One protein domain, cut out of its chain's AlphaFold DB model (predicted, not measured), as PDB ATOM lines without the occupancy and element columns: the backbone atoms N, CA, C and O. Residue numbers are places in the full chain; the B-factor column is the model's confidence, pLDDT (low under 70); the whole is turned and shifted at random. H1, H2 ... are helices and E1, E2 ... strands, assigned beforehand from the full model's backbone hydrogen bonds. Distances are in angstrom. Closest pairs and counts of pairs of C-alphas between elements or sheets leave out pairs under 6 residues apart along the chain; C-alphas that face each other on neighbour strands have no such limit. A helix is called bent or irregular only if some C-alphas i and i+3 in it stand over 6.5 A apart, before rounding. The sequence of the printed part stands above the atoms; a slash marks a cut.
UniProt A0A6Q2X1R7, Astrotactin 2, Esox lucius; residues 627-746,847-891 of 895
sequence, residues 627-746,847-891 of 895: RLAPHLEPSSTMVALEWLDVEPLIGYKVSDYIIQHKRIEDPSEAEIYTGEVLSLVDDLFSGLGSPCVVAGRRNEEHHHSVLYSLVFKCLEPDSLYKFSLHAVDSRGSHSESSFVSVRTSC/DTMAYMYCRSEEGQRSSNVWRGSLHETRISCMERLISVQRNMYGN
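AT A GLANCE: This is residues 627 to 746 and 847 to 891 of the 895 residues of the protein "Astrotactin 2" of Esox lucius (UniProt A0A6Q2X1R7). A four-stranded sheet, E3 E2 E6 E7, and a three-stranded sheet, E1 E5 E4, lie roughly face to face as a small, irregular sandwich, with the short helix H1 near the edge strands E3 and E4. The long hairpin E8 E9 crosses the three-stranded sheet near E4, on the side away from the larger sheet, and residues 888 to 891 stick out. The printed part has 165 residues with nine named strands and one helix, in the order E1 E2 E3 H1 E4 E5 E6 E7 E8 E9. Each sheet is antiparallel in the order given, and the class is mostly strand. The whole is compact, with a radius of gyration of the C-alphas of 16.7 A and spans of 57 by 39 by 30 A.

IN THESE COORDINATES: E1, residues 639 to 644, begins at C-alpha 639 (-54.010, -52.445, -27.483). E2, residues 654 to 664, is 29.7 A long, and E3 is residues 676 to 679. H1, residues 680 to 685, is 6.1 A long. E4 is residues 693 to 699 and E5 residues 706 to 712. E6, residues 720 to 729, is 30.4 A long, and E7 is residues 738 to 743. E8, residues 847 to 856, is 29.1 A long. E9, residues 875 to 890, is 44.0 A long, bends by 51 degrees at residue 878, and ends at C-alpha 890 (-68.292, -69.377, -19.146).

HOW THE PARTS SIT: The larger sheet is twisted, up to 4.2 A off its best plane. N 658 and O 726 of E2 and E6 are 2.9 A apart, N 678 and O 659 of hairpin E2 and E3 2.8 A, and N 723 and O 740 of hairpin E6 and E7 2.8 A. In the smaller sheet, N 641 and O 710 of E1 and E5 are 2.8 A apart, and N 696 and O 709 of hairpin E4 and E5 2.8 A. E1 and E6 are apart. H1 is at the larger sheet's level, only just, with a height of 3.8 A; it stands up from the smaller sheet at 73 degrees, over E4. Its backbone has 0 of 2 O i to N i+4 pairs and 0 of 3 O i to N i+3 pairs within hydrogen-bond range. The closest C-alphas of E4 and E8, Gly 696 and Met 852, are 4.7 A apart. In hairpin E8 and E9, N 851 and O 880 are 2.9 A apart.

THE WHOLE: The C-alphas of Val 865 and Asn 891, the two farthest apart, are 61.5 A apart. Residues 747 to 846 are not printed, and C-alphas 746 and 847 are 16.0 A apart across this cut. The links E2 to E3 and E8 to E9 are long. Mean pLDDT of the printed part is 85.3; residues 666 to 674, 688 to 689, 701 to 704 and 858 to 866 are under 70.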
ATOM      1  N   ARG A 627     -44.778 -56.242 -32.611       96.06
ATOM      2  CA  ARG A 627     -45.598 -57.297 -31.991       96.06
ATOM      3  C   ARG A 627     -46.626 -56.719 -31.018       96.06
ATOM      4  O   ARG A 627     -46.441 -55.614 -30.509       96.06
ATOM      5  N   LEU A 628     -47.666 -57.487 -30.688       97.00
ATOM      6  CA  LEU A 628     -48.460 -57.227 -29.479       97.00
ATOM      7  C   LEU A 628     -47.586 -57.398 -28.224       97.00
ATOM      8  O   LEU A 628     -46.728 -58.283 -28.162       97.00
ATOM      9  N   ALA A 629     -47.824 -56.572 -27.207       95.06
ATOM     10  CA  ALA A 629     -47.115 -56.639 -25.934       95.06
ATOM     11  C   ALA A 629     -47.430 -57.968 -25.202       95.06
ATOM     12  O   ALA A 629     -48.591 -58.208 -24.849       95.06
ATOM     13  N   PRO A 630     -46.435 -58.828 -24.899       92.44
ATOM     14  CA  PRO A 630     -46.681 -60.149 -24.304       92.44
ATOM     15  C   PRO A 630     -47.270 -60.083 -22.885       92.44
ATOM     16  O   PRO A 630     -47.917 -61.020 -22.425       92.44
ATOM     17  N   HIS A 631     -47.047 -58.970 -22.181       88.94
ATOM     18  CA  HIS A 631     -47.495 -58.747 -20.806       88.94
ATOM     19  C   HIS A 631     -48.838 -57.990 -20.701       88.94
ATOM     20  O   HIS A 631     -49.395 -57.884 -19.608       88.94
ATOM     21  N   LEU A 632     -49.369 -57.493 -21.825       90.56
ATOM     22  CA  LEU A 632     -50.601 -56.708 -21.922       90.56
ATOM     23  C   LEU A 632     -51.478 -57.268 -23.054       90.56
ATOM     24  O   LEU A 632     -51.425 -56.798 -24.188       90.56
ATOM     25  N   GLU A 633     -52.301 -58.270 -22.739       91.50
ATOM     26  CA  GLU A 633     -53.354 -58.739 -23.652       91.50
ATOM     27  C   GLU A 633     -54.302 -57.576 -24.019       91.50
ATOM     28  O   GLU A 633     -54.628 -56.771 -23.135       91.50
ATOM     29  N   PRO A 634     -54.790 -57.478 -25.269       93.06
ATOM     30  CA  PRO A 634     -55.786 -56.487 -25.657       93.06
ATOM     31  C   PRO A 634     -57.047 -56.468 -24.780       93.06
ATOM     32  O   PRO A 634     -57.340 -57.381 -23.999       93.06
ATOM     33  N   SER A 635     -57.804 -55.385 -24.923       92.94
ATOM     34  CA  SER A 635     -59.155 -55.248 -24.391       92.94
ATOM     35  C   SER A 635     -60.084 -54.613 -25.427       92.94
ATOM     36  O   SER A 635     -59.746 -54.464 -26.603       92.94
ATOM     37  N   SER A 636     -61.274 -54.228 -24.979       92.75
ATOM     38  CA  SER A 636     -62.292 -53.557 -25.777       92.75
ATOM     39  C   SER A 636     -61.888 -52.152 -26.238       92.75
ATOM     40  O   SER A 636     -62.385 -51.700 -27.260       92.75
ATOM     41  N   THR A 637     -60.964 -51.469 -25.553       92.88
ATOM     42  CA  THR A 637     -60.453 -50.151 -25.995       92.88
ATOM     43  C   THR A 637     -58.928 -50.030 -25.982       92.88
ATOM     44  O   THR A 637     -58.392 -49.008 -26.417       92.88
ATOM     45  N   MET A 638     -58.219 -51.046 -25.477       94.50
ATOM     46  CA  MET A 638     -56.775 -51.013 -25.244       94.50
ATOM     47  C   MET A 638     -56.043 -52.035 -26.118       94.50
ATOM     48  O   MET A 638     -56.393 -53.214 -26.121       94.50
ATOM     49  N   VAL A 639     -55.000 -51.586 -26.815       95.88
ATOM     50  CA  VAL A 639     -54.010 -52.445 -27.483       95.88
ATOM     51  C   VAL A 639     -52.625 -51.918 -27.129       95.88
ATOM     52  O   VAL A 639     -52.354 -50.724 -27.263       95.88
ATOM     53  N   ALA A 640     -51.750 -52.818 -26.692       95.94
ATOM     54  CA  ALA A 640     -50.357 -52.528 -26.397       95.94
ATOM     55  C   ALA A 640     -49.446 -53.227 -27.414       95.94
ATOM     56  O   ALA A 640     -49.639 -54.401 -27.735       95.94
ATOM     57  N   LEU A 641     -48.455 -52.490 -27.905       97.06
ATOM     58  CA  LEU A 641     -47.484 -52.902 -28.910       97.06
ATOM     59  C   LEU A 641     -46.062 -52.778 -28.356       97.06
ATOM     60  O   LEU A 641     -45.796 -51.938 -27.496       97.06
ATOM     61  N   GLU A 642     -45.151 -53.587 -28.883       95.88
ATOM     62  CA  GLU A 642     -43.720 -53.564 -28.576       95.88
ATOM     63  C   GLU A 642     -42.879 -53.807 -29.834       95.88
ATOM     64  O   GLU A 642     -43.308 -54.509 -30.752       95.88
ATOM     65  N   TRP A 643     -41.658 -53.272 -29.846       95.62
ATOM     66  CA  TRP A 643     -40.589 -53.653 -30.771       95.62
ATOM     67  C   TRP A 643     -39.224 -53.391 -30.127       95.62
ATOM     68  O   TRP A 643     -39.077 -52.529 -29.259       95.62
ATOM     69  N   LEU A 644     -38.218 -54.157 -30.547       93.94
ATOM     70  CA  LEU A 644     -36.825 -53.906 -30.179       93.94
ATOM     71  C   LEU A 644     -36.216 -52.845 -31.103       93.94
ATOM     72  O   LEU A 644     -36.594 -52.743 -32.274       93.94
ATOM     73  N   ASP A 645     -35.264 -52.081 -30.570       93.19
ATOM     74  CA  ASP A 645     -34.448 -51.154 -31.350       93.19
ATOM     75  C   ASP A 645     -33.689 -51.909 -32.458       93.19
ATOM     76  O   ASP A 645     -33.222 -53.035 -32.262       93.19
ATOM     77  N   VAL A 646     -33.581 -51.291 -33.635       93.56
ATOM     78  CA  VAL A 646     -32.827 -51.833 -34.776       93.56
ATOM     79  C   VAL A 646     -31.492 -51.128 -34.983       93.56
ATOM     80  O   VAL A 646     -30.761 -51.498 -35.904       93.56
ATOM     81  N   GLU A 647     -31.161 -50.124 -34.171       91.88
ATOM     82  CA  GLU A 647     -29.900 -49.401 -34.260       91.88
ATOM     83  C   GLU A 647     -28.692 -50.313 -33.949       91.88
ATOM     84  O   GLU A 647     -28.627 -50.934 -32.886       91.88
ATOM     85  N   PRO A 648     -27.695 -50.410 -34.847       89.94
ATOM     86  CA  PRO A 648     -26.463 -51.127 -34.577       89.94
ATOM     87  C   PRO A 648     -25.504 -50.281 -33.729       89.94
ATOM     88  O   PRO A 648     -25.486 -49.047 -33.779       89.94
ATOM     89  N   LEU A 649     -24.604 -50.972 -33.021       88.31
ATOM     90  CA  LEU A 649     -23.481 -50.343 -32.316       88.31
ATOM     91  C   LEU A 649     -22.657 -49.443 -33.256       88.31
ATOM     92  O   LEU A 649     -22.291 -48.332 -32.879       88.31
ATOM     93  N   ILE A 650     -22.423 -49.915 -34.488       89.94
ATOM     94  CA  ILE A 650     -21.701 -49.218 -35.558       89.94
ATOM     95  C   ILE A 650     -22.526 -49.306 -36.849       89.94
ATOM     96  O   ILE A 650     -22.933 -50.401 -37.232       89.94
ATOM     97  N   GLY A 651     -22.744 -48.188 -37.547       91.31
ATOM     98  CA  GLY A 651     -23.430 -48.185 -38.847       91.31
ATOM     99  C   GLY A 651     -24.354 -46.987 -39.044       91.31
ATOM    100  O   GLY A 651     -23.922 -45.843 -38.901       91.31
ATOM    101  N   TYR A 652     -25.610 -47.254 -39.410       90.69
ATOM    102  CA  TYR A 652     -26.690 -46.263 -39.380       90.69
ATOM    103  C   TYR A 652     -27.100 -45.923 -37.937       90.69
ATOM    104  O   TYR A 652     -26.797 -46.663 -37.000       90.69
ATOM    105  N   LYS A 653     -27.813 -44.804 -37.768       91.25
ATOM    106  CA  LYS A 653     -28.403 -44.377 -36.493       91.25
ATOM    107  C   LYS A 653     -29.888 -44.113 -36.680       91.25
ATOM    108  O   LYS A 653     -30.253 -43.471 -37.661       91.25
ATOM    109  N   VAL A 654     -30.728 -44.654 -35.800       93.44
ATOM    110  CA  VAL A 654     -32.193 -44.541 -35.901       93.44
ATOM    111  C   VAL A 654     -32.593 -43.208 -35.293       93.44
ATOM    112  O   VAL A 654     -32.264 -42.937 -34.139       93.44
ATOM    113  N   SER A 655     -33.272 -42.361 -36.063       92.75
ATOM    114  CA  SER A 655     -33.700 -41.042 -35.594       92.75
ATOM    115  C   SER A 655     -35.161 -40.987 -35.173       92.75
ATOM    116  O   SER A 655     -35.502 -40.181 -34.312       92.75
ATOM    117  N   ASP A 656     -36.011 -41.846 -35.738       94.44
ATOM    118  CA  ASP A 656     -37.426 -41.930 -35.386       94.44
ATOM    119  C   ASP A 656     -38.027 -43.303 -35.738       94.44
ATOM    120  O   ASP A 656     -37.478 -44.072 -36.535       94.44
ATOM    121  N   TYR A 657     -39.194 -43.579 -35.160       95.94
ATOM    122  CA  TYR A 657     -40.074 -44.682 -35.520       95.94
ATOM    123  C   TYR A 657     -41.432 -44.123 -35.931       95.94
ATOM    124  O   TYR A 657     -42.111 -43.474 -35.136       95.94
ATOM    125  N   ILE A 658     -41.836 -44.409 -37.166       95.88
ATOM    126  CA  ILE A 658     -43.102 -43.944 -37.726       95.88
ATOM    127  C   ILE A 658     -44.126 -45.066 -37.618       95.88
ATOM    128  O   ILE A 658     -43.926 -46.168 -38.142       95.88
ATOM    129  N   ILE A 659     -45.224 -44.774 -36.927       94.88
ATOM    130  CA  ILE A 659     -46.285 -45.728 -36.610       94.88
ATOM    131  C   ILE A 659     -47.572 -45.256 -37.260       94.88
ATOM    132  O   ILE A 659     -48.041 -44.153 -36.996       94.88
ATOM    133  N   GLN A 660     -48.158 -46.104 -38.095       93.19
ATOM    134  CA  GLN A 660     -49.447 -45.853 -38.720       93.19
ATOM    135  C   GLN A 660     -50.496 -46.809 -38.155       93.19
ATOM    136  O   GLN A 660     -50.226 -47.997 -37.976       93.19
ATOM    137  N   HIS A 661     -51.708 -46.316 -37.902       91.94
ATOM    138  CA  HIS A 661     -52.828 -47.156 -37.486       91.94
ATOM    139  C   HIS A 661     -54.118 -46.840 -38.240       91.94
ATOM    140  O   HIS A 661     -54.471 -45.685 -38.482       91.94
ATOM    141  N   LYS A 662     -54.866 -47.891 -38.585       89.44
ATOM    142  CA  LYS A 662     -56.227 -47.769 -39.117       89.44
ATOM    143  C   LYS A 662     -57.149 -48.857 -38.593       89.44
ATOM    144  O   LYS A 662     -56.726 -49.992 -38.376       89.44
ATOM    145  N   ARG A 663     -58.425 -48.499 -38.451       90.25
ATOM    146  CA  ARG A 663     -59.538 -49.450 -38.423       90.25
ATOM    147  C   ARG A 663     -59.700 -50.047 -39.824       90.25
ATOM    148  O   ARG A 663     -59.517 -49.340 -40.812       90.25
ATOM    149  N   ILE A 664     -60.054 -51.322 -39.904       84.56
ATOM    150  CA  ILE A 664     -60.507 -51.988 -41.127       84.56
ATOM    151  C   ILE A 664     -62.003 -52.256 -40.960       84.56
ATOM    152  O   ILE A 664     -62.397 -52.936 -40.010       84.56
ATOM    153  N   GLU A 665     -62.826 -51.706 -41.855       73.75
ATOM    154  CA  GLU A 665     -64.278 -51.938 -41.859       73.75
ATOM    155  C   GLU A 665     -64.634 -53.176 -42.696       73.75
ATOM    156  O   GLU A 665     -65.296 -54.079 -42.183       73.75
ATOM    157  N   ASP A 666     -64.088 -53.289 -43.912       66.94
ATOM    158  CA  ASP A 666     -64.122 -54.507 -44.728       66.94
ATOM    159  C   ASP A 666     -62.692 -54.902 -45.169       66.94
ATOM    160  O   ASP A 666     -61.978 -54.073 -45.738       66.94
ATOM    161  N   PRO A 667     -62.223 -56.141 -44.913       60.16
ATOM    162  CA  PRO A 667     -60.897 -56.601 -45.337       60.16
ATOM    163  C   PRO A 667     -60.776 -56.888 -46.848       60.16
ATOM    164  O   PRO A 667     -59.694 -57.255 -47.297       60.16
ATOM    165  N   SER A 668     -61.860 -56.764 -47.621       59.72
ATOM    166  CA  SER A 668     -61.878 -56.909 -49.083       59.72
ATOM    167  C   SER A 668     -61.872 -55.578 -49.849       59.72
ATOM    168  O   SER A 668     -61.688 -55.581 -51.067       59.72
ATOM    169  N   GLU A 669     -62.015 -54.437 -49.164       57.41
ATOM    170  CA  GLU A 669     -61.823 -53.122 -49.782       57.41
ATOM    171  C   GLU A 669     -60.336 -52.829 -50.043       57.41
ATOM    172  O   GLU A 669     -59.449 -53.172 -49.258       57.41
ATOM    173  N   ALA A 670     -60.048 -52.162 -51.165       53.81
ATOM    174  CA  ALA A 670     -58.688 -51.766 -51.519       53.81
ATOM    175  C   ALA A 670     -58.120 -50.747 -50.510       53.81
ATOM    176  O   ALA A 670     -58.840 -49.865 -50.039       53.81
ATOM    177  N   GLU A 671     -56.813 -50.810 -50.219       58.78
ATOM    178  CA  GLU A 671     -56.139 -49.938 -49.238       58.78
ATOM    179  C   GLU A 671     -55.945 -48.482 -49.737       58.78
ATOM    180  O   GLU A 671     -54.832 -47.968 -49.781       58.78
ATOM    181  N   ILE A 672     -57.037 -47.803 -50.104       55.84
ATOM    182  CA  ILE A 672     -57.061 -46.427 -50.633       55.84
ATOM    183  C   ILE A 672     -56.774 -45.391 -49.530       55.84
ATOM    184  O   ILE A 672     -56.198 -44.339 -49.804       55.84
ATOM    185  N   TYR A 673     -57.163 -45.674 -48.281       60.53
ATOM    186  CA  TYR A 673     -56.974 -44.759 -47.153       60.53
ATOM    187  C   TYR A 673     -55.709 -45.085 -46.345       60.53
ATOM    188  O   TYR A 673     -55.586 -46.159 -45.739       60.53
ATOM    189  N   THR A 674     -54.786 -44.124 -46.289       67.94
ATOM    190  CA  THR A 674     -53.662 -44.108 -45.346       67.94
ATOM    191  C   THR A 674     -54.172 -43.779 -43.945       67.94
ATOM    192  O   THR A 674     -54.741 -42.710 -43.735       67.94
ATOM    193  N   GLY A 675     -53.957 -44.690 -42.992       78.56
ATOM    194  CA  GLY A 675     -54.314 -44.489 -41.584       78.56
ATOM    195  C   GLY A 675     -53.578 -43.321 -40.927       78.56
ATOM    196  O   GLY A 675     -52.611 -42.800 -41.487       78.56
ATOM    197  N   GLU A 676     -54.015 -42.953 -39.721       87.12
ATOM    198  CA  GLU A 676     -53.368 -41.921 -38.903       87.12
ATOM    199  C   GLU A 676     -51.902 -42.298 -38.657       87.12
ATOM    200  O   GLU A 676     -51.601 -43.453 -38.345       87.12
ATOM    201  N   VAL A 677     -50.995 -41.338 -38.853       92.19
ATOM    202  CA  VAL A 677     -49.541 -41.517 -38.758       92.19
ATOM    203  C   VAL A 677     -49.025 -40.723 -37.566       92.19
ATOM    204  O   VAL A 677     -49.396 -39.564 -37.398       92.19
ATOM    205  N   LEU A 678     -48.171 -41.351 -36.760       92.50
ATOM    206  CA  LEU A 678     -47.584 -40.802 -35.544       92.50
ATOM    207  C   LEU A 678     -46.062 -40.990 -35.572       92.50
ATOM    208  O   LEU A 678     -45.573 -42.106 -35.769       92.50
ATOM    209  N   SER A 679     -45.326 -39.910 -35.329       92.94
ATOM    210  CA  SER A 679     -43.901 -39.936 -35.003       92.94
ATOM    211  C   SER A 679     -43.708 -40.293 -33.528       92.94
ATOM    212  O   SER A 679     -44.317 -39.690 -32.636       92.94
ATOM    213  N   LEU A 680     -42.833 -41.256 -33.238       92.62
ATOM    214  CA  LEU A 680     -42.487 -41.586 -31.859       92.62
ATOM    215  C   LEU A 680     -41.774 -40.408 -31.171       92.62
ATOM    216  O   LEU A 680     -42.047 -40.120 -30.004       92.62
ATOM    217  N   VAL A 681     -40.887 -39.712 -31.886       89.75
ATOM    218  CA  VAL A 681     -40.132 -38.572 -31.349       89.75
ATOM    219  C   VAL A 681     -40.971 -37.304 -31.276       89.75
ATOM    220  O   VAL A 681     -41.075 -36.713 -30.196       89.75
ATOM    221  N   ASP A 682     -41.560 -36.885 -32.393       87.94
ATOM    222  CA  ASP A 682     -42.183 -35.569 -32.530       87.94
ATOM    223  C   ASP A 682     -43.581 -35.550 -31.872       87.94
ATOM    224  O   ASP A 682     -43.858 -34.664 -31.057       87.94
ATOM    225  N   ASP A 683     -44.430 -36.561 -32.106       89.00
ATOM    226  CA  ASP A 683     -45.808 -36.589 -31.580       89.00
ATOM    227  C   ASP A 683     -45.923 -37.215 -30.180       89.00
ATOM    228  O   ASP A 683     -46.687 -36.726 -29.339       89.00
ATOM    229  N   LEU A 684     -45.190 -38.305 -29.909       90.44
ATOM    230  CA  LEU A 684     -45.406 -39.122 -28.705       90.44
ATOM    231  C   LEU A 684     -44.464 -38.791 -27.537       90.44
ATOM    232  O   LEU A 684     -44.942 -38.653 -26.409       90.44
ATOM    233  N   PHE A 685     -43.154 -38.639 -27.771       89.50
ATOM    234  CA  PHE A 685     -42.205 -38.255 -26.716       89.50
ATOM    235  C   PHE A 685     -42.113 -36.740 -26.494       89.50
ATOM    236  O   PHE A 685     -41.916 -36.325 -25.347       89.50
ATOM    237  N   SER A 686     -42.246 -35.931 -27.551       84.31
ATOM    238  CA  SER A 686     -42.100 -34.464 -27.493       84.31
ATOM    239  C   SER A 686     -43.433 -33.709 -27.495       84.31
ATOM    240  O   SER A 686     -43.517 -32.605 -26.955       84.31
ATOM    241  N   GLY A 687     -44.484 -34.295 -28.076       76.69
ATOM    242  CA  GLY A 687     -45.803 -33.679 -28.167       76.69
ATOM    243  C   GLY A 687     -46.488 -33.453 -26.813       76.69
ATOM    244  O   GLY A 687     -46.062 -33.918 -25.749       76.69
ATOM    245  N   LEU A 688     -47.625 -32.748 -26.839       64.75
ATOM    246  CA  LEU A 688     -48.414 -32.452 -25.632       64.75
ATOM    247  C   LEU A 688     -48.930 -33.718 -24.921       64.75
ATOM    248  O   LEU A 688     -49.197 -33.662 -23.719       64.75
ATOM    249  N   GLY A 689     -48.949 -34.857 -25.620       61.44
ATOM    250  CA  GLY A 689     -49.229 -36.196 -25.108       61.44
ATOM    251  C   GLY A 689     -50.723 -36.482 -25.002       61.44
ATOM    252  O   GLY A 689     -51.421 -35.926 -24.156       61.44
ATOM    253  N   SER A 690     -51.206 -37.383 -25.855       71.00
ATOM    254  CA  SER A 690     -52.603 -37.814 -25.855       71.00
ATOM    255  C   SER A 690     -52.914 -38.683 -24.624       71.00
ATOM    256  O   SER A 690     -52.112 -39.548 -24.271       71.00
ATOM    257  N   PRO A 691     -54.092 -38.555 -23.982       78.94
ATOM    258  CA  PRO A 691     -54.536 -39.549 -23.001       78.94
ATOM    259  C   PRO A 691     -54.772 -40.928 -23.644       78.94
ATOM    260  O   PRO A 691     -54.740 -41.944 -22.947       78.94
ATOM    261  N   CYS A 692     -54.992 -40.962 -24.963       89.62
ATOM    262  CA  CYS A 692     -55.355 -42.148 -25.729       89.62
ATOM    263  C   CYS A 692     -54.171 -42.930 -26.303       89.62
ATOM    264  O   CYS A 692     -54.366 -44.087 -26.674       89.62
ATOM    265  N   VAL A 693     -52.976 -42.334 -26.375       92.06
ATOM    266  CA  VAL A 693     -51.771 -42.952 -26.948       92.06
ATOM    267  C   VAL A 693     -50.575 -42.630 -26.059       92.06
ATOM    268  O   VAL A 693     -50.292 -41.464 -25.799       92.06
ATOM    269  N   VAL A 694     -49.883 -43.658 -25.571       92.12
ATOM    270  CA  VAL A 694     -48.702 -43.518 -24.707       92.12
ATOM    271  C   VAL A 694     -47.529 -44.290 -25.285       92.12
ATOM    272  O   VAL A 694     -47.659 -45.489 -25.496       92.12
ATOM    273  N   ALA A 695     -46.381 -43.627 -25.437       93.56
ATOM    274  CA  ALA A 695     -45.102 -44.272 -25.707       93.56
ATOM    275  C   ALA A 695     -44.316 -44.576 -24.417       93.56
ATOM    276  O   ALA A 695     -44.365 -43.834 -23.427       93.56
ATOM    277  N   GLY A 696     -43.551 -45.662 -24.465       92.44
ATOM    278  CA  GLY A 696     -42.638 -46.132 -23.435       92.44
ATOM    279  C   GLY A 696     -41.294 -46.557 -24.032       92.44
ATOM    280  O   GLY A 696     -41.202 -46.942 -25.197       92.44
ATOM    281  N   ARG A 697     -40.241 -46.490 -23.214       92.00
ATOM    282  CA  ARG A 697     -38.894 -46.993 -23.509       92.00
ATOM    283  C   ARG A 697     -38.382 -47.744 -22.284       92.00
ATOM    284  O   ARG A 697     -38.528 -47.258 -21.162       92.00
ATOM    285  N   ARG A 698     -37.788 -48.918 -22.486       89.00
ATOM    286  CA  ARG A 698     -37.161 -49.734 -21.442       89.00
ATOM    287  C   ARG A 698     -35.849 -50.308 -21.965       89.00
ATOM    288  O   ARG A 698     -35.808 -50.822 -23.075       89.00
ATOM    289  N   ASN A 699     -34.804 -50.278 -21.148       84.38
ATOM    290  CA  ASN A 699     -33.565 -50.991 -21.446       84.38
ATOM    291  C   ASN A 699     -33.702 -52.432 -20.929       84.38
ATOM    292  O   ASN A 699     -34.230 -52.646 -19.831       84.38
ATOM    293  N   GLU A 700     -33.264 -53.412 -21.712       74.19
ATOM    294  CA  GLU A 700     -33.206 -54.811 -21.282       74.19
ATOM    295  C   GLU A 700     -31.913 -55.115 -20.501       74.19
ATOM    296  O   GLU A 700     -31.053 -54.257 -20.300       74.19
ATOM    297  N   GLU A 701     -31.782 -56.358 -20.029       57.88
ATOM    298  CA  GLU A 701     -30.633 -56.828 -19.239       57.88
ATOM    299  C   GLU A 701     -29.325 -56.870 -20.047       57.88
ATOM    300  O   GLU A 701     -28.239 -56.747 -19.478       57.88
ATOM    301  N   HIS A 702     -29.414 -56.992 -21.374       58.06
ATOM    302  CA  HIS A 702     -28.265 -56.855 -22.261       58.06
ATOM    303  C   HIS A 702     -28.006 -55.370 -22.529       58.06
ATOM    304  O   HIS A 702     -28.830 -54.670 -23.117       58.06
ATOM    305  N   HIS A 703     -26.829 -54.879 -22.133       53.41
ATOM    306  CA  HIS A 703     -26.404 -53.531 -22.499       53.41
ATOM    307  C   HIS A 703     -26.484 -53.347 -24.025       53.41
ATOM    308  O   HIS A 703     -25.909 -54.143 -24.770       53.41
ATOM    309  N   HIS A 704     -27.141 -52.263 -24.451       64.19
ATOM    310  CA  HIS A 704     -27.464 -51.888 -25.838       64.19
ATOM    311  C   HIS A 704     -28.676 -52.580 -26.506       64.19
ATOM    312  O   HIS A 704     -28.891 -52.318 -27.686       64.19
ATOM    313  N   SER A 705     -29.516 -53.376 -25.815       80.44
ATOM    314  CA  SER A 705     -30.888 -53.629 -26.305       80.44
ATOM    315  C   SER A 705     -31.920 -52.738 -25.600       80.44
ATOM    316  O   SER A 705     -32.040 -52.698 -24.371       80.44
ATOM    317  N   VAL A 706     -32.660 -51.983 -26.414       90.06
ATOM    318  CA  VAL A 706     -33.755 -51.105 -25.994       90.06
ATOM    319  C   VAL A 706     -35.060 -51.648 -26.564       90.06
ATOM    320  O   VAL A 706     -35.148 -51.995 -27.739       90.06
ATOM    321  N   LEU A 707     -36.075 -51.719 -25.711       92.94
ATOM    322  CA  LEU A 707     -37.442 -52.087 -26.040       92.94
ATOM    323  C   LEU A 707     -38.295 -50.815 -26.026       92.94
ATOM    324  O   LEU A 707     -38.427 -50.159 -24.986       92.94
ATOM    325  N   TYR A 708     -38.892 -50.477 -27.164       94.94
ATOM    326  CA  TYR A 708     -39.935 -49.457 -27.233       94.94
ATOM    327  C   TYR A 708     -41.299 -50.126 -27.100       94.94
ATOM    328  O   TYR A 708     -41.507 -51.263 -27.533       94.94
ATOM    329  N   SER A 709     -42.235 -49.414 -26.485       95.00
ATOM    330  CA  SER A 709     -43.614 -49.865 -26.347       95.00
ATOM    331  C   SER A 709     -44.593 -48.726 -26.580       95.00
ATOM    332  O   SER A 709     -44.268 -47.552 -26.395       95.00
ATOM    333  N   LEU A 710     -45.804 -49.068 -27.012       95.31
ATOM    334  CA  LEU A 710     -46.854 -48.096 -27.286       95.31
ATOM    335  C   LEU A 710     -48.217 -48.664 -26.881       95.31
ATOM    336  O   LEU A 710     -48.602 -49.743 -27.322       95.31
ATOM    337  N   VAL A 711     -48.951 -47.939 -26.036       95.25
ATOM    338  CA  VAL A 711     -50.275 -48.324 -25.534       95.25
ATOM    339  C   VAL A 711     -51.346 -47.370 -26.062       95.25
ATOM    340  O   VAL A 711     -51.438 -46.222 -25.618       95.25
ATOM    341  N   PHE A 712     -52.185 -47.872 -26.967       95.06
ATOM    342  CA  PHE A 712     -53.455 -47.258 -27.358       95.06
ATOM    343  C   PHE A 712     -54.528 -47.584 -26.311       95.06
ATOM    344  O   PHE A 712     -54.557 -48.699 -25.796       95.06
ATOM    345  N   LYS A 713     -55.405 -46.627 -25.974       92.81
ATOM    346  CA  LYS A 713     -56.383 -46.747 -24.862       92.81
ATOM    347  C   LYS A 713     -57.826 -46.356 -25.202       92.81
ATOM    348  O   LYS A 713     -58.728 -46.634 -24.411       92.81
ATOM    349  N   CYS A 714     -58.035 -45.699 -26.343       92.56
ATOM    350  CA  CYS A 714     -59.328 -45.166 -26.791       92.56
ATOM    351  C   CYS A 714     -59.786 -45.786 -28.123       92.56
ATOM    352  O   CYS A 714     -60.439 -45.114 -28.917       92.56
ATOM    353  N   LEU A 715     -59.394 -47.030 -28.404       94.06
ATOM    354  CA  LEU A 715     -59.844 -47.739 -29.603       94.06
ATOM    355  C   LEU A 715     -61.333 -48.097 -29.485       94.06
ATOM    356  O   LEU A 715     -61.857 -48.241 -28.379       94.06
ATOM    357  N   GLU A 716     -62.010 -48.268 -30.619       92.44
ATOM    358  CA  GLU A 716     -63.364 -48.817 -30.630       92.44
ATOM    359  C   GLU A 716     -63.340 -50.336 -30.389       92.44
ATOM    360  O   GLU A 716     -62.435 -51.019 -30.880       92.44
ATOM    361  N   PRO A 717     -64.335 -50.892 -29.678       93.19
ATOM    362  CA  PRO A 717     -64.452 -52.328 -29.435       93.19
ATOM    363  C   PRO A 717     -64.975 -53.103 -30.649       93.19
ATOM    364  O   PRO A 717     -65.514 -52.515 -31.590       93.19
ATOM    365  N   ASP A 718     -64.839 -54.435 -30.611       91.56
ATOM    366  CA  ASP A 718     -65.277 -55.371 -31.667       91.56
ATOM    367  C   ASP A 718     -64.787 -54.993 -33.086       91.56
ATOM    368  O   ASP A 718     -65.420 -55.290 -34.100       91.56
ATOM    369  N   SER A 719     -63.649 -54.298 -33.167       90.62
ATOM    370  CA  SER A 719     -63.159 -53.644 -34.382       90.62
ATOM    371  C   SER A 719     -61.772 -54.162 -34.749       90.62
ATOM    372  O   SER A 719     -60.907 -54.323 -33.890       90.62
ATOM    373  N   LEU A 720     -61.555 -54.450 -36.033       91.44
ATOM    374  CA  LEU A 720     -60.253 -54.872 -36.545       91.44
ATOM    375  C   LEU A 720     -59.373 -53.639 -36.769       91.44
ATOM    376  O   LEU A 720     -59.779 -52.712 -37.467       91.44
ATOM    377  N   TYR A 721     -58.169 -53.645 -36.206       92.81
ATOM    378  CA  TYR A 721     -57.151 -52.622 -36.429       92.81
ATOM    379  C   TYR A 721     -55.915 -53.233 -37.089       92.81
ATOM    380  O   TYR A 721     -55.521 -54.350 -36.754       92.81
ATOM    381  N   LYS A 722     -55.289 -52.480 -37.999       94.06
ATOM    382  CA  LYS A 722     -53.968 -52.760 -38.581       94.06
ATOM    383  C   LYS A 722     -53.024 -51.633 -38.173       94.06
ATOM    384  O   LYS A 722     -53.293 -50.464 -38.458       94.06
ATOM    385  N   PHE A 723     -51.946 -52.010 -37.498       95.56
ATOM    386  CA  PHE A 723     -50.846 -51.153 -37.075       95.56
ATOM    387  C   PHE A 723     -49.627 -51.491 -37.930       95.56
ATOM    388  O   PHE A 723     -49.304 -52.667 -38.073       95.56
ATOM    389  N   SER A 724     -48.943 -50.497 -38.485       95.38
ATOM    390  CA  SER A 724     -47.687 -50.669 -39.221       95.38
ATOM    391  C   SER A 724     -46.589 -49.782 -38.642       95.38
ATOM    392  O   SER A 724     -46.850 -48.680 -38.165       95.38
ATOM    393  N   LEU A 725     -45.357 -50.288 -38.665       96.88
ATOM    394  CA  LEU A 725     -44.167 -49.657 -38.091       96.88
ATOM    395  C   LEU A 725     -43.037 -49.685 -39.118       96.88
ATOM    396  O   LEU A 725     -42.754 -50.736 -39.690       96.88
ATOM    397  N   HIS A 726     -42.339 -48.564 -39.283       96.38
ATOM    398  CA  HIS A 726     -41.020 -48.536 -39.913       96.38
ATOM    399  C   HIS A 726     -40.070 -47.603 -39.150       96.38
ATOM    400  O   HIS A 726     -40.500 -46.690 -38.444       96.38
ATOM    401  N   ALA A 727     -38.770 -47.862 -39.264       96.25
ATOM    402  CA  ALA A 727     -37.721 -46.999 -38.735       96.25
ATOM    403  C   ALA A 727     -37.331 -45.936 -39.772       96.25
ATOM    404  O   ALA A 727     -37.443 -46.175 -40.979       96.25
ATOM    405  N   VAL A 728     -36.820 -44.801 -39.298       94.19
ATOM    406  CA  VAL A 728     -36.192 -43.758 -40.122       94.19
ATOM    407  C   VAL A 728     -34.789 -43.485 -39.581       94.19
ATOM    408  O   VAL A 728     -34.618 -43.284 -38.376       94.19
ATOM    409  N   ASP A 729     -33.764 -43.501 -40.438       91.62
ATOM    410  CA  ASP A 729     -32.385 -43.202 -40.018       91.62
ATOM    411  C   ASP A 729     -32.127 -41.689 -39.830       91.62
ATOM    412  O   ASP A 729     -32.996 -40.842 -40.045       91.62
ATOM    413  N   SER A 730     -30.920 -41.318 -39.404       88.31
ATOM    414  CA  SER A 730     -30.490 -39.924 -39.208       88.31
ATOM    415  C   SER A 730     -30.426 -39.063 -40.479       88.31
ATOM    416  O   SER A 730     -30.250 -37.846 -40.367       88.31
ATOM    417  N   ARG A 731     -30.586 -39.664 -41.668       85.31
ATOM    418  CA  ARG A 731     -30.541 -39.028 -42.997       85.31
ATOM    419  C   ARG A 731     -31.849 -39.156 -43.794       85.31
ATOM    420  O   ARG A 731     -31.920 -38.613 -44.892       85.31
ATOM    421  N   GLY A 732     -32.877 -39.805 -43.245       87.00
ATOM    422  CA  GLY A 732     -34.186 -39.977 -43.883       87.00
ATOM    423  C   GLY A 732     -34.370 -41.286 -44.660       87.00
ATOM    424  O   GLY A 732     -35.350 -41.414 -45.386       87.00
ATOM    425  N   SER A 733     -33.472 -42.265 -44.524       89.19
ATOM    426  CA  SER A 733     -33.682 -43.604 -45.094       89.19
ATOM    427  C   SER A 733     -34.784 -44.325 -44.312       89.19
ATOM    428  O   SER A 733     -34.719 -44.377 -43.083       89.19
ATOM    429  N   HIS A 734     -35.766 -44.909 -45.000       92.50
ATOM    430  CA  HIS A 734     -36.851 -45.683 -44.383       92.50
ATOM    431  C   HIS A 734     -36.521 -47.186 -44.371       92.50
ATOM    432  O   HIS A 734     -35.942 -47.702 -45.327       92.50
ATOM    433  N   SER A 735     -36.905 -47.901 -43.309       94.56
ATOM    434  CA  SER A 735     -36.853 -49.370 -43.291       94.56
ATOM    435  C   SER A 735     -37.989 -49.973 -44.118       94.56
ATOM    436  O   SER A 735     -39.009 -49.325 -44.361       94.56
ATOM    437  N   GLU A 736     -37.897 -51.267 -44.433       93.81
ATOM    438  CA  GLU A 736     -39.111 -52.045 -44.706       93.81
ATOM    439  C   GLU A 736     -40.075 -51.937 -43.511       93.81
ATOM    440  O   GLU A 736     -39.646 -51.890 -42.352       93.81
ATOM    441  N   SER A 737     -41.379 -51.897 -43.777       93.50
ATOM    442  CA  SER A 737     -42.400 -51.849 -42.730       93.50
ATOM    443  C   SER A 737     -42.738 -53.243 -42.210       93.50
ATOM    444  O   SER A 737     -42.920 -54.161 -43.012       93.50
ATOM    445  N   SER A 738     -42.926 -53.395 -40.901       96.62
ATOM    446  CA  SER A 738     -43.674 -54.523 -40.328       96.62
ATOM    447  C   SER A 738     -45.107 -54.106 -39.990       96.62
ATOM    448  O   SER A 738     -45.445 -52.918 -40.012       96.62
ATOM    449  N   PHE A 739     -45.971 -55.078 -39.687       95.25
ATOM    450  CA  PHE A 739     -47.337 -54.812 -39.247       95.25
ATOM    451  C   PHE A 739     -47.839 -55.826 -38.214       95.25
ATOM    452  O   PHE A 739     -47.335 -56.944 -38.107       95.25
ATOM    453  N   VAL A 740     -48.873 -55.415 -37.483       96.31
ATOM    454  CA  VAL A 740     -49.712 -56.258 -36.630       96.31
ATOM    455  C   VAL A 740     -51.171 -55.942 -36.944       96.31
ATOM    456  O   VAL A 740     -51.552 -54.769 -36.941       96.31
ATOM    457  N   SER A 741     -52.000 -56.957 -37.185       94.06
ATOM    458  CA  SER A 741     -53.459 -56.805 -37.192       94.06
ATOM    459  C   SER A 741     -54.083 -57.526 -35.997       94.06
ATOM    460  O   SER A 741     -53.626 -58.592 -35.583       94.06
ATOM    461  N   VAL A 742     -55.090 -56.905 -35.379       94.56
ATOM    462  CA  VAL A 742     -55.742 -57.415 -34.165       94.56
ATOM    463  C   VAL A 742     -57.168 -56.876 -34.050       94.56
ATOM    464  O   VAL A 742     -57.430 -55.710 -34.350       94.56
ATOM    465  N   ARG A 743     -58.108 -57.718 -33.606       91.50
ATOM    466  CA  ARG A 743     -59.463 -57.288 -33.232       91.50
ATOM    467  C   ARG A 743     -59.488 -56.889 -31.755       91.50
ATOM    468  O   ARG A 743     -59.053 -57.666 -30.909       91.50
ATOM    469  N   THR A 744     -60.005 -55.701 -31.448       93.31
ATOM    470  CA  THR A 744     -60.302 -55.284 -30.068       93.31
ATOM    471  C   THR A 744     -61.405 -56.151 -29.470       93.31
ATOM    472  O   THR A 744     -62.317 -56.588 -30.174       93.31
ATOM    473  N   SER A 745     -61.328 -56.408 -28.165       93.12
ATOM    474  CA  SER A 745     -62.262 -57.308 -27.483       93.12
ATOM    475  C   SER A 745     -63.714 -56.837 -27.571       93.12
ATOM    476  O   SER A 745     -64.005 -55.657 -27.810       93.12
ATOM    477  N   CYS A 746     -64.645 -57.750 -27.314       93.00
ATOM    478  CA  CYS A 746     -66.056 -57.407 -27.232       93.00
ATOM    479  C   CYS A 746     -66.317 -56.340 -26.148       93.00
ATOM    480  O   CYS A 746     -65.660 -56.337 -25.103       93.00
ATOM    481  N   ASP A 847     -58.337 -56.165 -14.428       86.94
ATOM    482  CA  ASP A 847     -56.910 -56.383 -14.199       86.94
ATOM    483  C   ASP A 847     -56.202 -55.042 -14.028       86.94
ATOM    484  O   ASP A 847     -56.387 -54.132 -14.832       86.94
ATOM    485  N   THR A 848     -55.361 -54.912 -13.002       89.88
ATOM    486  CA  THR A 848     -54.450 -53.765 -12.883       89.88
ATOM    487  C   THR A 848     -53.088 -54.181 -13.414       89.88
ATOM    488  O   THR A 848     -52.468 -55.094 -12.874       89.88
ATOM    489  N   MET A 849     -52.643 -53.540 -14.490       88.50
ATOM    490  CA  MET A 849     -51.402 -53.866 -15.195       88.50
ATOM    491  C   MET A 849     -50.497 -52.631 -15.264       88.50
ATOM    492  O   MET A 849     -50.989 -51.503 -15.301       88.50
ATOM    493  N   ALA A 850     -49.182 -52.833 -15.265       90.31
ATOM    494  CA  ALA A 850     -48.207 -51.755 -15.400       90.31
ATOM    495  C   ALA A 850     -47.867 -51.475 -16.871       90.31
ATOM    496  O   ALA A 850     -47.913 -52.373 -17.710       90.31
ATOM    497  N   TYR A 851     -47.510 -50.229 -17.176       90.31
ATOM    498  CA  TYR A 851     -46.942 -49.797 -18.453       90.31
ATOM    499  C   TYR A 851     -45.943 -48.656 -18.227       90.31
ATOM    500  O   TYR A 851     -46.073 -47.870 -17.286       90.31
ATOM    501  N   MET A 852     -44.960 -48.531 -19.118       90.94
ATOM    502  CA  MET A 852     -44.042 -47.390 -19.118       90.94
ATOM    503  C   MET A 852     -44.696 -46.183 -19.797       90.94
ATOM    504  O   MET A 852     -45.246 -46.303 -20.889       90.94
ATOM    505  N   TYR A 853     -44.609 -45.016 -19.164       90.94
ATOM    506  CA  TYR A 853     -44.947 -43.720 -19.748       90.94
ATOM    507  C   TYR A 853     -43.692 -42.854 -19.771       90.94
ATOM    508  O   TYR A 853     -43.099 -42.593 -18.722       90.94
ATOM    509  N   CYS A 854     -43.292 -42.420 -20.962       91.12
ATOM    510  CA  CYS A 854     -42.028 -41.733 -21.183       91.12
ATOM    511  C   CYS A 854     -42.212 -40.428 -21.978       91.12
ATOM    512  O   CYS A 854     -43.108 -40.339 -22.816       91.12
ATOM    513  N   ARG A 855     -41.361 -39.424 -21.728       88.12
ATOM    514  CA  ARG A 855     -41.279 -38.164 -22.496       88.12
ATOM    515  C   ARG A 855     -39.851 -37.645 -22.586       88.12
ATOM    516  O   ARG A 855     -39.078 -37.827 -21.644       88.12
ATOM    517  N   SER A 856     -39.539 -36.949 -23.678       85.50
ATOM    518  CA  SER A 856     -38.261 -36.249 -23.822       85.50
ATOM    519  C   SER A 856     -38.109 -35.164 -22.752       85.50
ATOM    520  O   SER A 856     -39.063 -34.449 -22.444       85.50
ATOM    521  N   GLU A 857     -36.907 -35.036 -22.192       75.50
ATOM    522  CA  GLU A 857     -36.546 -33.924 -21.297       75.50
ATOM    523  C   GLU A 857     -36.078 -32.687 -22.080       75.50
ATOM    524  O   GLU A 857     -36.148 -31.564 -21.585       75.50
ATOM    525  N   GLU A 858     -35.626 -32.887 -23.321       63.69
ATOM    526  CA  GLU A 858     -35.084 -31.848 -24.192       63.69
ATOM    527  C   GLU A 858     -35.882 -31.793 -25.505       63.69
ATOM    528  O   GLU A 858     -36.079 -32.807 -26.180       63.69
ATOM    529  N   GLY A 859     -36.333 -30.600 -25.902       56.22
ATOM    530  CA  GLY A 859     -36.874 -30.384 -27.246       56.22
ATOM    531  C   GLY A 859     -35.732 -30.390 -28.258       56.22
ATOM    532  O   GLY A 859     -34.980 -29.413 -28.327       56.22
ATOM    533  N   GLN A 860     -35.575 -31.484 -29.012       53.12
ATOM    534  CA  GLN A 860     -34.485 -31.634 -29.980       53.12
ATOM    535  C   GLN A 860     -34.494 -30.481 -30.995       53.12
ATOM    536  O   GLN A 860     -35.456 -30.276 -31.735       53.12
ATOM    537  N   ARG A 861     -33.385 -29.737 -31.066       44.44
ATOM    538  CA  ARG A 861     -33.150 -28.753 -32.127       44.44
ATOM    539  C   ARG A 861     -32.712 -29.483 -33.393       44.44
ATOM    540  O   ARG A 861     -31.517 -29.653 -33.623       44.44
ATOM    541  N   SER A 862     -33.680 -29.931 -34.184       48.22
ATOM    542  CA  SER A 862     -33.420 -30.549 -35.480       48.22
ATOM    543  C   SER A 862     -32.680 -29.585 -36.417       48.22
ATOM    544  O   SER A 862     -33.008 -28.404 -36.535       48.22
ATOM    545  N   SER A 863     -31.649 -30.104 -37.083       47.75
ATOM    546  CA  SER A 863     -31.041 -29.464 -38.247       47.75
ATOM    547  C   SER A 863     -31.751 -29.988 -39.491       47.75
ATOM    548  O   SER A 863     -32.017 -31.185 -39.573       47.75
ATOM    549  N   ASN A 864     -32.014 -29.133 -40.483       52.06
ATOM    550  CA  ASN A 864     -32.829 -29.457 -41.669       52.06
ATOM    551  C   ASN A 864     -32.296 -30.612 -42.554       52.06
ATOM    552  O   ASN A 864     -32.905 -30.909 -43.577       52.06
ATOM    553  N   VAL A 865     -31.150 -31.217 -42.217       50.84
ATOM    554  CA  VAL A 865     -30.476 -32.271 -43.003       50.84
ATOM    555  C   VAL A 865     -30.013 -33.464 -42.140       50.84
ATOM    556  O   VAL A 865     -29.678 -34.508 -42.687       50.84
ATOM    557  N   TRP A 866     -29.987 -33.344 -40.803       56.84
ATOM    558  CA  TRP A 866     -29.511 -34.405 -39.898       56.84
ATOM    559  C   TRP A 866     -30.341 -34.427 -38.606       56.84
ATOM    560  O   TRP A 866     -30.386 -33.425 -37.882       56.84
ATOM    561  N   ARG A 867     -30.954 -35.576 -38.292       70.19
ATOM    562  CA  ARG A 867     -31.548 -35.866 -36.970       70.19
ATOM    563  C   ARG A 867     -30.549 -36.654 -36.102       70.19
ATOM    564  O   ARG A 867     -29.698 -37.366 -36.631       70.19
ATOM    565  N   GLY A 868     -30.632 -36.512 -34.776       73.19
ATOM    566  CA  GLY A 868     -29.802 -37.275 -33.827       73.19
ATOM    567  C   GLY A 868     -30.267 -38.728 -33.659       73.19
ATOM    568  O   GLY A 868     -31.308 -39.103 -34.194       73.19
ATOM    569  N   SER A 869     -29.524 -39.538 -32.896       83.69
ATOM    570  CA  SER A 869     -29.989 -40.879 -32.507       83.69
ATOM    571  C   SER A 869     -31.100 -40.792 -31.453       83.69
ATOM    572  O   SER A 869     -30.992 -40.089 -30.441       83.69
ATOM    573  N   LEU A 870     -32.165 -41.560 -31.664       86.12
ATOM    574  CA  LEU A 870     -33.232 -41.774 -30.694       86.12
ATOM    575  C   LEU A 870     -32.726 -42.528 -29.453       86.12
ATOM    576  O   LEU A 870     -33.104 -42.193 -28.327       86.12
ATOM    577  N   HIS A 871     -31.833 -43.501 -29.637       83.44
ATOM    578  CA  HIS A 871     -31.236 -44.263 -28.541       83.44
ATOM    579  C   HIS A 871     -30.507 -43.328 -27.555       83.44
ATOM    580  O   HIS A 871     -30.714 -43.406 -26.342       83.44
ATOM    581  N   GLU A 872     -29.742 -42.362 -28.073       81.19
ATOM    582  CA  GLU A 872     -29.009 -41.358 -27.279       81.19
ATOM    583  C   GLU A 872     -29.902 -40.266 -26.654       81.19
ATOM    584  O   GLU A 872     -29.455 -39.517 -25.783       81.19
ATOM    585  N   THR A 873     -31.174 -40.163 -27.057       81.81
ATOM    586  CA  THR A 873     -32.071 -39.094 -26.592       81.81
ATOM    587  C   THR A 873     -32.429 -39.250 -25.107       81.81
ATOM    588  O   THR A 873     -32.716 -40.348 -24.613       81.81
ATOM    589  N   ARG A 874     -32.427 -38.126 -24.376       82.00
ATOM    590  CA  ARG A 874     -32.778 -38.054 -22.950       82.00
ATOM    591  C   ARG A 874     -34.285 -38.085 -22.757       82.00
ATOM    592  O   ARG A 874     -34.990 -37.124 -23.053       82.00
ATOM    593  N   ILE A 875     -34.765 -39.214 -22.250       86.38
ATOM    594  CA  ILE A 875     -36.183 -39.497 -22.069       86.38
ATOM    595  C   ILE A 875     -36.415 -39.854 -20.602       86.38
ATOM    596  O   ILE A 875     -35.927 -40.877 -20.120       86.38
ATOM    597  N   SER A 876     -37.186 -39.013 -19.918       88.12
ATOM    598  CA  SER A 876     -37.738 -39.301 -18.595       88.12
ATOM    599  C   SER A 876     -38.789 -40.406 -18.719       88.12
ATOM    600  O   SER A 876     -39.644 -40.360 -19.604       88.12
ATOM    601  N   CYS A 877     -38.737 -41.411 -17.847       91.00
ATOM    602  CA  CYS A 877     -39.648 -42.554 -17.872       91.00
ATOM    603  C   CYS A 877     -40.187 -42.843 -16.472       91.00
ATOM    604  O   CYS A 877     -39.431 -42.882 -15.503       91.00
ATOM    605  N   MET A 878     -41.492 -43.083 -16.374       90.81
ATOM    606  CA  MET A 878     -42.170 -43.487 -15.144       90.81
ATOM    607  C   MET A 878     -43.096 -44.672 -15.411       90.81
ATOM    608  O   MET A 878     -43.815 -44.707 -16.411       90.81
ATOM    609  N   GLU A 879     -43.099 -45.634 -14.497       90.88
ATOM    610  CA  GLU A 879     -44.077 -46.716 -14.492       90.88
ATOM    611  C   GLU A 879     -45.448 -46.170 -14.062       90.88
ATOM    612  O   GLU A 879     -45.556 -45.343 -13.151       90.88
ATOM    613  N   ARG A 880     -46.512 -46.598 -14.743       90.69
ATOM    614  CA  ARG A 880     -47.898 -46.239 -14.427       90.69
ATOM    615  C   ARG A 880     -48.787 -47.472 -14.484       90.69
ATOM    616  O   ARG A 880     -48.537 -48.395 -15.250       90.69
ATOM    617  N   LEU A 881     -49.863 -47.456 -13.702       91.00
ATOM    618  CA  LEU A 881     -50.865 -48.519 -13.692       91.00
ATOM    619  C   LEU A 881     -52.047 -48.168 -14.605       91.00
ATOM    620  O   LEU A 881     -52.447 -47.005 -14.706       91.00
ATOM    621  N   ILE A 882     -52.607 -49.178 -15.271       89.56
ATOM    622  CA  ILE A 882     -53.862 -49.117 -16.024       89.56
ATOM    623  C   ILE A 882     -54.811 -50.209 -15.522       89.56
ATOM    624  O   ILE A 882     -54.427 -51.369 -15.388       89.56
ATOM    625  N   SER A 883     -56.056 -49.826 -15.244       90.88
ATOM    626  CA  SER A 883     -57.155 -50.747 -14.951       90.88
ATOM    627  C   SER A 883     -57.821 -51.176 -16.259       90.88
ATOM    628  O   SER A 883     -58.482 -50.369 -16.913       90.88
ATOM    629  N   VAL A 884     -57.645 -52.436 -16.642       89.50
ATOM    630  CA  VAL A 884     -58.173 -53.023 -17.876       89.50
ATOM    631  C   VAL A 884     -59.370 -53.899 -17.533       89.50
ATOM    632  O   VAL A 884     -59.227 -54.908 -16.844       89.50
ATOM    633  N   GLN A 885     -60.557 -53.524 -18.010       89.44
ATOM    634  CA  GLN A 885     -61.749 -54.362 -17.888       89.44
ATOM    635  C   GLN A 885     -61.818 -55.371 -19.039       89.44
ATOM    636  O   GLN A 885     -61.564 -55.019 -20.194       89.44
ATOM    637  N   ARG A 886     -62.154 -56.623 -18.714       90.00
ATOM    638  CA  ARG A 886     -62.375 -57.722 -19.663       90.00
ATOM    639  C   ARG A 886     -63.620 -58.512 -19.263       90.00
ATOM    640  O   ARG A 886     -63.869 -58.729 -18.073       90.00
ATOM    641  N   ASN A 887     -64.381 -58.966 -20.254       90.81
ATOM    642  CA  ASN A 887     -65.413 -59.978 -20.050       90.81
ATOM    643  C   ASN A 887     -64.750 -61.343 -19.786       90.81
ATOM    644  O   ASN A 887     -63.701 -61.662 -20.341       90.81
ATOM    645  N   MET A 888     -65.389 -62.167 -18.966       87.69
ATOM    646  CA  MET A 888     -65.067 -63.572 -18.737       87.69
ATOM    647  C   MET A 888     -66.285 -64.408 -19.116       87.69
ATOM    648  O   MET A 888     -67.331 -64.314 -18.476       87.69
ATOM    649  N   TYR A 889     -66.135 -65.217 -20.160       88.56
ATOM    650  CA  TYR A 889     -67.191 -66.054 -20.724       88.56
ATOM    651  C   TYR A 889     -67.128 -67.463 -20.123       88.56
ATOM    652  O   TYR A 889     -66.042 -68.035 -20.007       88.56
ATOM    653  N   GLY A 890     -68.270 -68.044 -19.748       80.62
ATOM    654  CA  GLY A 890     -68.292 -69.377 -19.146       80.62
ATOM    655  C   GLY A 890     -69.607 -70.137 -19.300       80.62
ATOM    656  O   GLY A 890     -70.686 -69.554 -19.372       80.62
ATOM    657  N   ASN A 891     -69.505 -71.469 -19.299       73.31
ATOM    658  CA  ASN A 891     -70.656 -72.384 -19.301       73.31
ATOM    659  C   ASN A 891     -71.256 -72.577 -17.892       73.31
ATOM    660  O   ASN A 891     -72.389 -73.026 -17.749       73.31
TER     661      ASN A 891